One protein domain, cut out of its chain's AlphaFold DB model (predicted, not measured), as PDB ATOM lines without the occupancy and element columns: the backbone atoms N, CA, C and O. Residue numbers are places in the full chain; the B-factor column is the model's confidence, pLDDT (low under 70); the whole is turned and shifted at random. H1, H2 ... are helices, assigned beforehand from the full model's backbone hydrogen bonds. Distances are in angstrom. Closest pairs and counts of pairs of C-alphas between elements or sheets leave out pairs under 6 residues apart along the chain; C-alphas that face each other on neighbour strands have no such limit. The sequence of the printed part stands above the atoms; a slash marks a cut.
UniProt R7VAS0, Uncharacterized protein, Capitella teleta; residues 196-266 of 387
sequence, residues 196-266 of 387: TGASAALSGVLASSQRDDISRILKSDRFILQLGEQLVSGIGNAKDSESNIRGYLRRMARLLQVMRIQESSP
ATOM      1  N   THR A 196      41.014 -11.566   0.215       53.66
ATOM      2  CA  THR A 196      39.986 -10.568   0.551       53.66
ATOM      3  C   THR A 196      40.085  -9.357  -0.380       53.66
ATOM      4  O   THR A 196      41.063  -8.611  -0.292       53.66
ATOM      5  N   GLY A 197      39.082  -9.178  -1.247       55.50
ATOM      6  CA  GLY A 197      39.027  -8.108  -2.251       55.50
ATOM      7  C   GLY A 197      39.479  -8.501  -3.664       55.50
ATOM      8  O   GLY A 197      40.030  -7.650  -4.352       55.50
ATOM      9  N   ALA A 198      39.323  -9.766  -4.066       61.19
ATOM     10  CA  ALA A 198      39.482 -10.200  -5.454       61.19
ATOM     11  C   ALA A 198      38.196 -10.867  -5.967       61.19
ATOM     12  O   ALA A 198      37.731 -11.852  -5.389       61.19
ATOM     13  N   SER A 199      37.652 -10.358  -7.073       68.00
ATOM     14  CA  SER A 199      36.534 -10.976  -7.796       68.00
ATOM     15  C   SER A 199      36.833 -12.425  -8.222       68.00
ATOM     16  O   SER A 199      37.990 -12.814  -8.419       68.00
ATOM     17  N   ALA A 200      35.791 -13.247  -8.407       67.50
ATOM     18  CA  ALA A 200      35.937 -14.651  -8.815       67.50
ATOM     19  C   ALA A 200      36.738 -14.809 -10.125       67.50
ATOM     20  O   ALA A 200      37.568 -15.711 -10.243       67.50
ATOM     21  N   ALA A 201      36.558 -13.876 -11.067       69.62
ATOM     22  CA  ALA A 201      37.306 -13.829 -12.321       69.62
ATOM     23  C   ALA A 201      38.799 -13.528 -12.095       69.62
ATOM     24  O   ALA A 201      39.662 -14.242 -12.606       69.62
ATOM     25  N   LEU A 202      39.133 -12.542 -11.252       78.12
ATOM     26  CA  LEU A 202      40.526 -12.247 -10.902       78.12
ATOM     27  C   LEU A 202      41.181 -13.415 -10.147       78.12
ATOM     28  O   LEU A 202      42.348 -13.734 -10.383       78.12
ATOM     29  N   SER A 203      40.430 -14.096  -9.280       75.62
ATOM     30  CA  SER A 203      40.899 -15.294  -8.581       75.62
ATOM     31  C   SER A 203      41.278 -16.415  -9.561       75.62
ATOM     32  O   SER A 203      42.334 -17.029  -9.402       75.62
ATOM     33  N   GLY A 204      40.505 -16.615 -10.638       74.31
ATOM     34  CA  GLY A 204      40.845 -17.541 -11.728       74.31
ATOM     35  C   GLY A 204      42.158 -17.187 -12.446       74.31
ATOM     36  O   GLY A 204      43.025 -18.049 -12.643       74.31
ATOM     37  N   VAL A 205      42.370 -15.901 -12.747       77.75
ATOM     38  CA  VAL A 205      43.614 -15.391 -13.362       77.75
ATOM     39  C   VAL A 205      44.832 -15.580 -12.445       77.75
ATOM     40  O   VAL A 205      45.937 -15.884 -12.912       77.75
ATOM     41  N   LEU A 206      44.644 -15.420 -11.132       77.88
ATOM     42  CA  LEU A 206      45.692 -15.600 -10.125       77.88
ATOM     43  C   LEU A 206      45.974 -17.079  -9.821       77.88
ATOM     44  O   LEU A 206      47.127 -17.432  -9.574       77.88
ATOM     45  N   ALA A 207      44.960 -17.947  -9.848       72.19
ATOM     46  CA  ALA A 207      45.098 -19.388  -9.612       72.19
ATOM     47  C   ALA A 207      45.882 -20.088 -10.731       72.19
ATOM     48  O   ALA A 207      46.656 -21.011 -10.479       72.19
ATOM     49  N   SER A 208      45.732 -19.598 -11.960       66.56
ATOM     50  CA  SER A 208      46.484 -20.036 -13.140       66.56
ATOM     51  C   SER A 208      47.907 -19.450 -13.226       66.56
ATOM     52  O   SER A 208      48.648 -19.752 -14.162       66.56
ATOM     53  N   SER A 209      48.322 -18.625 -12.257       65.44
ATOM     54  CA  SER A 209      49.650 -18.001 -12.209       65.44
ATOM     55  C   SER A 209      50.720 -18.924 -11.606       65.44
ATOM     56  O   SER A 209      50.448 -19.722 -10.709       65.44
ATOM     57  N   GLN A 210      51.968 -18.787 -12.070       68.44
ATOM     58  CA  GLN A 210      53.130 -19.504 -11.525       68.44
ATOM     59  C   GLN A 210      53.337 -19.174 -10.031       68.44
ATOM     60  O   GLN A 210      53.087 -18.047  -9.587       68.44
ATOM     61  N   ARG A 211      53.749 -20.167  -9.229       68.12
ATOM     62  CA  ARG A 211      53.907 -20.047  -7.767       68.12
ATOM     63  C   ARG A 211      55.290 -19.511  -7.412       68.12
ATOM     64  O   ARG A 211      56.144 -20.263  -6.962       68.12
ATOM     65  N   ASP A 212      55.453 -18.205  -7.564       82.00
ATOM     66  CA  ASP A 212      56.728 -17.531  -7.316       82.00
ATOM     67  C   ASP A 212      56.570 -16.435  -6.258       82.00
ATOM     68  O   ASP A 212      55.456 -16.081  -5.853       82.00
ATOM     69  N   ASP A 213      57.686 -15.839  -5.848       78.94
ATOM     70  CA  ASP A 213      57.722 -14.725  -4.890       78.94
ATOM     71  C   ASP A 213      56.872 -13.541  -5.357       78.94
ATOM     72  O   ASP A 213      56.142 -12.935  -4.573       78.94
ATOM     73  N   ILE A 214      56.854 -13.301  -6.668       85.12
ATOM     74  CA  ILE A 214      56.010 -12.297  -7.324       85.12
ATOM     75  C   ILE A 214      54.524 -12.566  -7.047       85.12
ATOM     76  O   ILE A 214      53.767 -11.640  -6.764       85.12
ATOM     77  N   SER A 215      54.092 -13.831  -7.065       83.06
ATOM     78  CA  SER A 215      52.701 -14.199  -6.770       83.06
ATOM     79  C   SER A 215      52.350 -14.011  -5.293       83.06
ATOM     80  O   SER A 215      51.195 -13.725  -4.978       83.06
ATOM     81  N   ARG A 216      53.326 -14.120  -4.379       83.00
ATOM     82  CA  ARG A 216      53.132 -13.758  -2.963       83.00
ATOM     83  C   ARG A 216      52.953 -12.249  -2.804       83.00
ATOM     84  O   ARG A 216      52.018 -11.817  -2.135       83.00
ATOM     85  N   ILE A 217      53.786 -11.458  -3.483       83.88
ATOM     86  CA  ILE A 217      53.693  -9.989  -3.490       83.88
ATOM     87  C   ILE A 217      52.340  -9.539  -4.053       83.88
ATOM     88  O   ILE A 217      51.670  -8.714  -3.432       83.88
ATOM     89  N   LEU A 218      51.892 -10.142  -5.157       84.31
ATOM     90  CA  LEU A 218      50.590  -9.860  -5.768       84.31
ATOM     91  C   LEU A 218      49.421 -10.047  -4.805       84.31
ATOM     92  O   LEU A 218      48.556  -9.185  -4.717       84.31
ATOM     93  N   LYS A 219      49.405 -11.158  -4.064       82.62
ATOM     94  CA  LYS A 219      48.334 -11.453  -3.100       82.62
ATOM     95  C   LYS A 219      48.398 -10.564  -1.856       82.62
ATOM     96  O   LYS A 219      47.385 -10.385  -1.191       82.62
ATOM     97  N   SER A 220      49.575 -10.022  -1.535       83.75
ATOM     98  CA  SER A 220      49.772  -9.158  -0.366       83.75
ATOM     99  C   SER A 220      49.279  -7.721  -0.568       83.75
ATOM    100  O   SER A 220      48.892  -7.067   0.401       83.75
ATOM    101  N   ASP A 221      49.291  -7.211  -1.805       87.62
ATOM    102  CA  ASP A 221      48.982  -5.807  -2.084       87.62
ATOM    103  C   ASP A 221      47.546  -5.619  -2.588       87.62
ATOM    104  O   ASP A 221      47.212  -5.927  -3.733       87.62
ATOM    105  N   ARG A 222      46.700  -5.027  -1.738       87.00
ATOM    106  CA  ARG A 222      45.301  -4.718  -2.071       87.00
ATOM    107  C   ARG A 222      45.157  -3.769  -3.261       87.00
ATOM    108  O   ARG A 222      44.161  -3.844  -3.968       87.00
ATOM    109  N   PHE A 223      46.113  -2.868  -3.491       88.62
ATOM    110  CA  PHE A 223      46.017  -1.930  -4.606       88.62
ATOM    111  C   PHE A 223      46.217  -2.623  -5.946       88.62
ATOM    112  O   PHE A 223      45.462  -2.376  -6.877       88.62
ATOM    113  N   ILE A 224      47.200  -3.520  -6.034       88.75
ATOM    114  CA  ILE A 224      47.460  -4.264  -7.269       88.75
ATOM    115  C   ILE A 224      46.275  -5.179  -7.601       88.75
ATOM    116  O   ILE A 224      45.913  -5.300  -8.770       88.75
ATOM    117  N   LEU A 225      45.632  -5.766  -6.585       87.25
ATOM    118  CA  LEU A 225      44.397  -6.532  -6.772       87.25
ATOM    119  C   LEU A 225      43.268  -5.657  -7.331       87.25
ATOM    120  O   LEU A 225      42.682  -6.018  -8.346       87.25
ATOM    121  N   GLN A 226      43.048  -4.469  -6.763       87.38
ATOM    122  CA  GLN A 226      42.040  -3.522  -7.252       87.38
ATOM    123  C   GLN A 226      42.300  -3.077  -8.703       87.38
ATOM    124  O   GLN A 226      41.370  -2.961  -9.498       87.38
ATOM    125  N   LEU A 227      43.567  -2.871  -9.081       85.69
ATOM    126  CA  LEU A 227      43.942  -2.618 -10.477       85.69
ATOM    127  C   LEU A 227      43.602  -3.812 -11.377       85.69
ATOM    128  O   LEU A 227      43.140  -3.627 -12.500       85.69
ATOM    129  N   GLY A 228      43.822  -5.034 -10.890       86.50
ATOM    130  CA  GLY A 228      43.453  -6.259 -11.594       86.50
ATOM    131  C   GLY A 228      41.958  -6.356 -11.858       86.50
ATOM    132  O   GLY A 228      41.571  -6.701 -12.970       86.50
ATOM    133  N   GLU A 229      41.124  -5.996 -10.885       84.81
ATOM    134  CA  GLU A 229      39.666  -5.995 -11.051       84.81
ATOM    135  C   GLU A 229      39.224  -5.035 -12.156       84.81
ATOM    136  O   GLU A 229      38.488  -5.437 -13.052       84.81
ATOM    137  N   GLN A 230      39.756  -3.809 -12.165       84.88
ATOM    138  CA  GLN A 230      39.455  -2.817 -13.204       84.88
ATOM    139  C   GLN A 230      39.849  -3.301 -14.611       84.88
ATOM    140  O   GLN A 230      39.144  -3.043 -15.585       84.88
ATOM    141  N   LEU A 231      40.959  -4.035 -14.732       83.38
ATOM    142  CA  LEU A 231      41.397  -4.598 -16.013       83.38
ATOM    143  C   LEU A 231      40.512  -5.754 -16.484       83.38
ATOM    144  O   LEU A 231      40.234  -5.853 -17.677       83.38
ATOM    145  N   VAL A 232      40.068  -6.610 -15.563       83.94
ATOM    146  CA  VAL A 232      39.157  -7.718 -15.878       83.94
ATOM    147  C   VAL A 232      37.795  -7.175 -16.318       83.94
ATOM    148  O   VAL A 232      37.272  -7.614 -17.340       83.94
ATOM    149  N   SER A 233      37.264  -6.170 -15.616       83.12
ATOM    150  CA  SER A 233      36.008  -5.507 -15.985       83.12
ATOM    151  C   SER A 233      36.075  -4.811 -17.350       83.12
ATOM    152  O   SER A 233      35.077  -4.796 -18.062       83.12
ATOM    153  N   GLY A 234      37.230  -4.254 -17.732       77.00
ATOM    154  CA  GLY A 234      37.380  -3.501 -18.983       77.00
ATOM    155  C   GLY A 234      37.709  -4.326 -20.236       77.00
ATOM    156  O   GLY A 234      37.374  -3.897 -21.334       77.00
ATOM    157  N   ILE A 235      38.385  -5.475 -20.107       72.56
ATOM    158  CA  ILE A 235      38.879  -6.264 -21.260       72.56
ATOM    159  C   ILE A 235      37.950  -7.456 -21.586       72.56
ATOM    160  O   ILE A 235      37.971  -7.966 -22.705       72.56
ATOM    161  N   GLY A 236      37.098  -7.878 -20.646       64.56
ATOM    162  CA  GLY A 236      36.208  -9.032 -20.811       64.56
ATOM    163  C   GLY A 236      36.909 -10.383 -20.595       64.56
ATOM    164  O   GLY A 236      38.138 -10.477 -20.576       64.56
ATOM    165  N   ASN A 237      36.119 -11.444 -20.401       63.62
ATOM    166  CA  ASN A 237      36.573 -12.773 -19.958       63.62
ATOM    167  C   ASN A 237      36.956 -13.708 -21.126       63.62
ATOM    168  O   ASN A 237      36.316 -14.736 -21.345       63.62
ATOM    169  N   ALA A 238      37.995 -13.366 -21.889       65.81
ATOM    170  CA  ALA A 238      38.590 -14.261 -22.882       65.81
ATOM    171  C   ALA A 238      39.870 -14.911 -22.321       65.81
ATOM    172  O   ALA A 238      40.628 -14.287 -21.589       65.81
ATOM    173  N   LYS A 239      40.187 -16.156 -22.696       65.81
ATOM    174  CA  LYS A 239      41.420 -16.823 -22.213       65.81
ATOM    175  C   LYS A 239      42.696 -16.039 -22.559       65.81
ATOM    176  O   LYS A 239      43.642 -16.005 -21.771       65.81
ATOM    177  N   ASP A 240      42.694 -15.354 -23.699       63.22
ATOM    178  CA  ASP A 240      43.816 -14.517 -24.136       63.22
ATOM    179  C   ASP A 240      43.904 -13.203 -23.345       63.22
ATOM    180  O   ASP A 240      45.002 -12.691 -23.095       63.22
ATOM    181  N   SER A 241      42.771 -12.671 -22.866       71.94
ATOM    182  CA  SER A 241      42.778 -11.509 -21.974       71.94
ATOM    183  C   SER A 241      43.312 -11.875 -20.591       71.94
ATOM    184  O   SER A 241      44.089 -11.104 -20.031       71.94
ATOM    185  N   GLU A 242      43.024 -13.075 -20.077       76.19
ATOM    186  CA  GLU A 242      43.562 -13.549 -18.794       76.19
ATOM    187  C   GLU A 242      45.097 -13.602 -18.782       76.19
ATOM    188  O   GLU A 242      45.730 -13.177 -17.809       76.19
ATOM    189  N   SER A 243      45.714 -14.082 -19.868       81.56
ATOM    190  CA  SER A 243      47.177 -14.120 -20.006       81.56
ATOM    191  C   SER A 243      47.779 -12.711 -20.003       81.56
ATOM    192  O   SER A 243      48.710 -12.413 -19.245       81.56
ATOM    193  N   ASN A 244      47.181 -11.802 -20.777       83.00
ATOM    194  CA  ASN A 244      47.606 -10.406 -20.857       83.00
ATOM    195  C   ASN A 244      47.463  -9.671 -19.514       83.00
ATOM    196  O   ASN A 244      48.385  -8.964 -19.087       83.00
ATOM    197  N   ILE A 245      46.343  -9.876 -18.813       85.00
ATOM    198  CA  ILE A 245      46.079  -9.313 -17.482       85.00
ATOM    199  C   ILE A 245      47.088  -9.862 -16.474       85.00
ATOM    200  O   ILE A 245      47.688  -9.098 -15.714       85.00
ATOM    201  N   ARG A 246      47.376 -11.166 -16.499       84.44
ATOM    202  CA  ARG A 246      48.400 -11.762 -15.633       84.44
ATOM    203  C   ARG A 246      49.776 -11.153 -15.893       84.44
ATOM    204  O   ARG A 246      50.467 -10.784 -14.943       84.44
ATOM    205  N   GLY A 247      50.165 -10.993 -17.158       85.19
ATOM    206  CA  GLY A 247      51.411 -10.331 -17.541       85.19
ATOM    207  C   GLY A 247      51.471  -8.877 -17.065       85.19
ATOM    208  O   GLY A 247      52.520  -8.400 -16.631       85.19
ATOM    209  N   TYR A 248      50.349  -8.152 -17.094       86.69
ATOM    210  CA  TYR A 248      50.234  -6.813 -16.505       86.69
ATOM    211  C   TYR A 248      50.483  -6.827 -14.993       86.69
ATOM    212  O   TYR A 248      51.375  -6.129 -14.511       86.69
ATOM    213  N   LEU A 249      49.748  -7.657 -14.251       86.88
ATOM    214  CA  LEU A 249      49.854  -7.733 -12.794       86.88
ATOM    215  C   LEU A 249      51.267  -8.132 -12.362       86.88
ATOM    216  O   LEU A 249      51.863  -7.500 -11.489       86.88
ATOM    217  N   ARG A 250      51.857  -9.128 -13.028       88.75
ATOM    218  CA  ARG A 250      53.214  -9.590 -12.718       88.75
ATOM    219  C   ARG A 250      54.273  -8.523 -12.987       88.75
ATOM    220  O   ARG A 250      55.188  -8.400 -12.178       88.75
ATOM    221  N   ARG A 251      54.143  -7.712 -14.047       88.88
ATOM    222  CA  ARG A 251      55.031  -6.552 -14.270       88.88
ATOM    223  C   ARG A 251      54.968  -5.565 -13.103       88.88
ATOM    224  O   ARG A 251      56.012  -5.136 -12.624       88.88
ATOM    225  N   MET A 252      53.768  -5.270 -12.601       89.06
ATOM    226  CA  MET A 252      53.591  -4.351 -11.474       89.06
ATOM    227  C   MET A 252      54.188  -4.897 -10.169       89.06
ATOM    228  O   MET A 252      54.845  -4.174  -9.427       89.06
ATOM    229  N   ALA A 253      54.014  -6.190  -9.901       89.50
ATOM    230  CA  ALA A 253      54.598  -6.816  -8.720       89.50
ATOM    231  C   ALA A 253      56.129  -6.916  -8.786       89.50
ATOM    232  O   ALA A 253      56.782  -6.722  -7.762       89.50
ATOM    233  N   ARG A 254      56.707  -7.152  -9.974       89.56
ATOM    234  CA  ARG A 254      58.164  -7.072 -10.186       89.56
ATOM    235  C   ARG A 254      58.682  -5.666  -9.892       89.56
ATOM    236  O   ARG A 254      59.648  -5.520  -9.154       89.56
ATOM    237  N   LEU A 255      58.003  -4.637 -10.402       89.75
ATOM    238  CA  LEU A 255      58.359  -3.249 -10.115       89.75
ATOM    239  C   LEU A 255      58.321  -2.961  -8.608       89.75
ATOM    240  O   LEU A 255      59.295  -2.457  -8.055       89.75
ATOM    241  N   LEU A 256      57.242  -3.353  -7.924       89.81
ATOM    242  CA  LEU A 256      57.116  -3.177  -6.477       89.81
ATOM    243  C   LEU A 256      58.229  -3.905  -5.706       89.81
ATOM    244  O   LEU A 256      58.748  -3.370  -4.730       89.81
ATOM    245  N   GLN A 257      58.618  -5.106  -6.138       90.31
ATOM    246  CA  GLN A 257      59.723  -5.849  -5.531       90.31
ATOM    247  C   GLN A 257      61.040  -5.070  -5.616       90.31
ATOM    248  O   GLN A 257      61.725  -4.923  -4.606       90.31
ATOM    249  N   VAL A 258      61.367  -4.528  -6.792       89.00
ATOM    250  CA  VAL A 258      62.580  -3.722  -6.994       89.00
ATOM    251  C   VAL A 258      62.554  -2.464  -6.121       89.00
ATOM    252  O   VAL A 258      63.549  -2.135  -5.479       89.00
ATOM    253  N   MET A 259      61.402  -1.798  -6.015       88.06
ATOM    254  CA  MET A 259      61.242  -0.608  -5.170       88.06
ATOM    255  C   MET A 259      61.432  -0.913  -3.678       88.06
ATOM    256  O   MET A 259      62.068  -0.138  -2.966       88.06
ATOM    257  N   ARG A 260      60.936  -2.066  -3.204       89.06
ATOM    258  CA  ARG A 260      61.135  -2.527  -1.818       89.06
ATOM    259  C   ARG A 260      62.603  -2.789  -1.500       89.06
ATOM    260  O   ARG A 260      63.037  -2.505  -0.388       89.06
ATOM    261  N   ILE A 261      63.355  -3.313  -2.468       87.62
ATOM    262  CA  ILE A 261      64.797  -3.535  -2.326       87.62
ATOM    263  C   ILE A 261      65.533  -2.190  -2.241       87.62
ATOM    264  O   ILE A 261      66.379  -2.020  -1.370       87.62
ATOM    265  N   GLN A 262      65.165  -1.211  -3.073       84.75
ATOM    266  CA  GLN A 262      65.804   0.110  -3.078       84.75
ATOM    267  C   GLN A 262      65.542   0.922  -1.802       84.75
ATOM    268  O   GLN A 262      66.476   1.508  -1.261       84.75
ATOM    269  N   GLU A 263      64.312   0.936  -1.278       81.56
ATOM    270  CA  GLU A 263      64.006   1.632  -0.014       81.56
ATOM    271  C   GLU A 263      64.276   0.795   1.248       81.56
ATOM    272  O   GLU A 263      63.997   1.254   2.353       81.56
ATOM    273  N   SER A 264      64.795  -0.432   1.120       80.00
ATOM    274  CA  SER A 264      64.985  -1.366   2.248       80.00
ATOM    275  C   SER A 264      63.718  -1.592   3.096       80.00
ATOM    276  O   SER A 264      63.795  -1.954   4.271       80.00
ATOM    277  N   SER A 265      62.530  -1.403   2.508       76.88
ATOM    278  CA  SER A 265      61.230  -1.523   3.175       76.88
ATOM    279  C   SER A 265      60.457  -2.741   2.636       76.88
ATOM    280  O   SER A 265      59.729  -2.649   1.645       76.88
ATOM    281  N   PRO A 266      60.563  -3.925   3.273       70.31
ATOM    282  CA  PRO A 266      60.069  -5.182   2.692       70.31
ATOM    283  C   PRO A 266      58.536  -5.271   2.592       70.31
ATOM    284  O   PRO A 266      58.013  -6.013   1.760       70.31
TER     285      PRO A 266
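AT A GLANCE: This is residues 196 to 266 of the 387 residues of an uncharacterized protein of Capitella teleta (UniProt R7VAS0). A long helix, H4, and H3 folded back beside its earlier part make a hairpin; two short helices, H1 and H2, cover one side of it, and residues 258 to 264 stick out. You find 71 residues with four named helices, in the order H1, H2, H3, H4, and no named strand: all helix. The whole is compact, with a radius of gyration of the C-alphas of 12.1 A, spanning 38 by 20 by 18 A.

IN THESE COORDINATES: Find C-alpha 239 at (41.420, -16.823, -22.213); H4, residues 239 to 262, runs 35.3 A to C-alpha 262 at (65.804, 0.110, -3.078). H3, residues 222 to 235, spans 20.3 A; H1 is residues 200 to 207, 10.3 A, and H2 residues 213 to 220, 10.7 A.

HOW THE PARTS SIT: H3 and H4 form a helical hairpin, opposite ways at a shallow tilt of 25 degrees; look at their closest C-alphas, Ile 235 and Ser 241, 6.6 A apart. H2 touches H4 about perpendicular, at 85 degrees, closest at C-alphas 214 and 253, 5.8 A. H1 touches H4 at C-alphas 205 and 242, 5.7 A. In H1, H2, H3 and H4 every O i to N i+4 pair is within hydrogen-bond range.

THE WHOLE: The printed part has no cut, and its links are tight. Look for pLDDT under 70 at residues 196 to 201, 208 to 211 and 236 to 240.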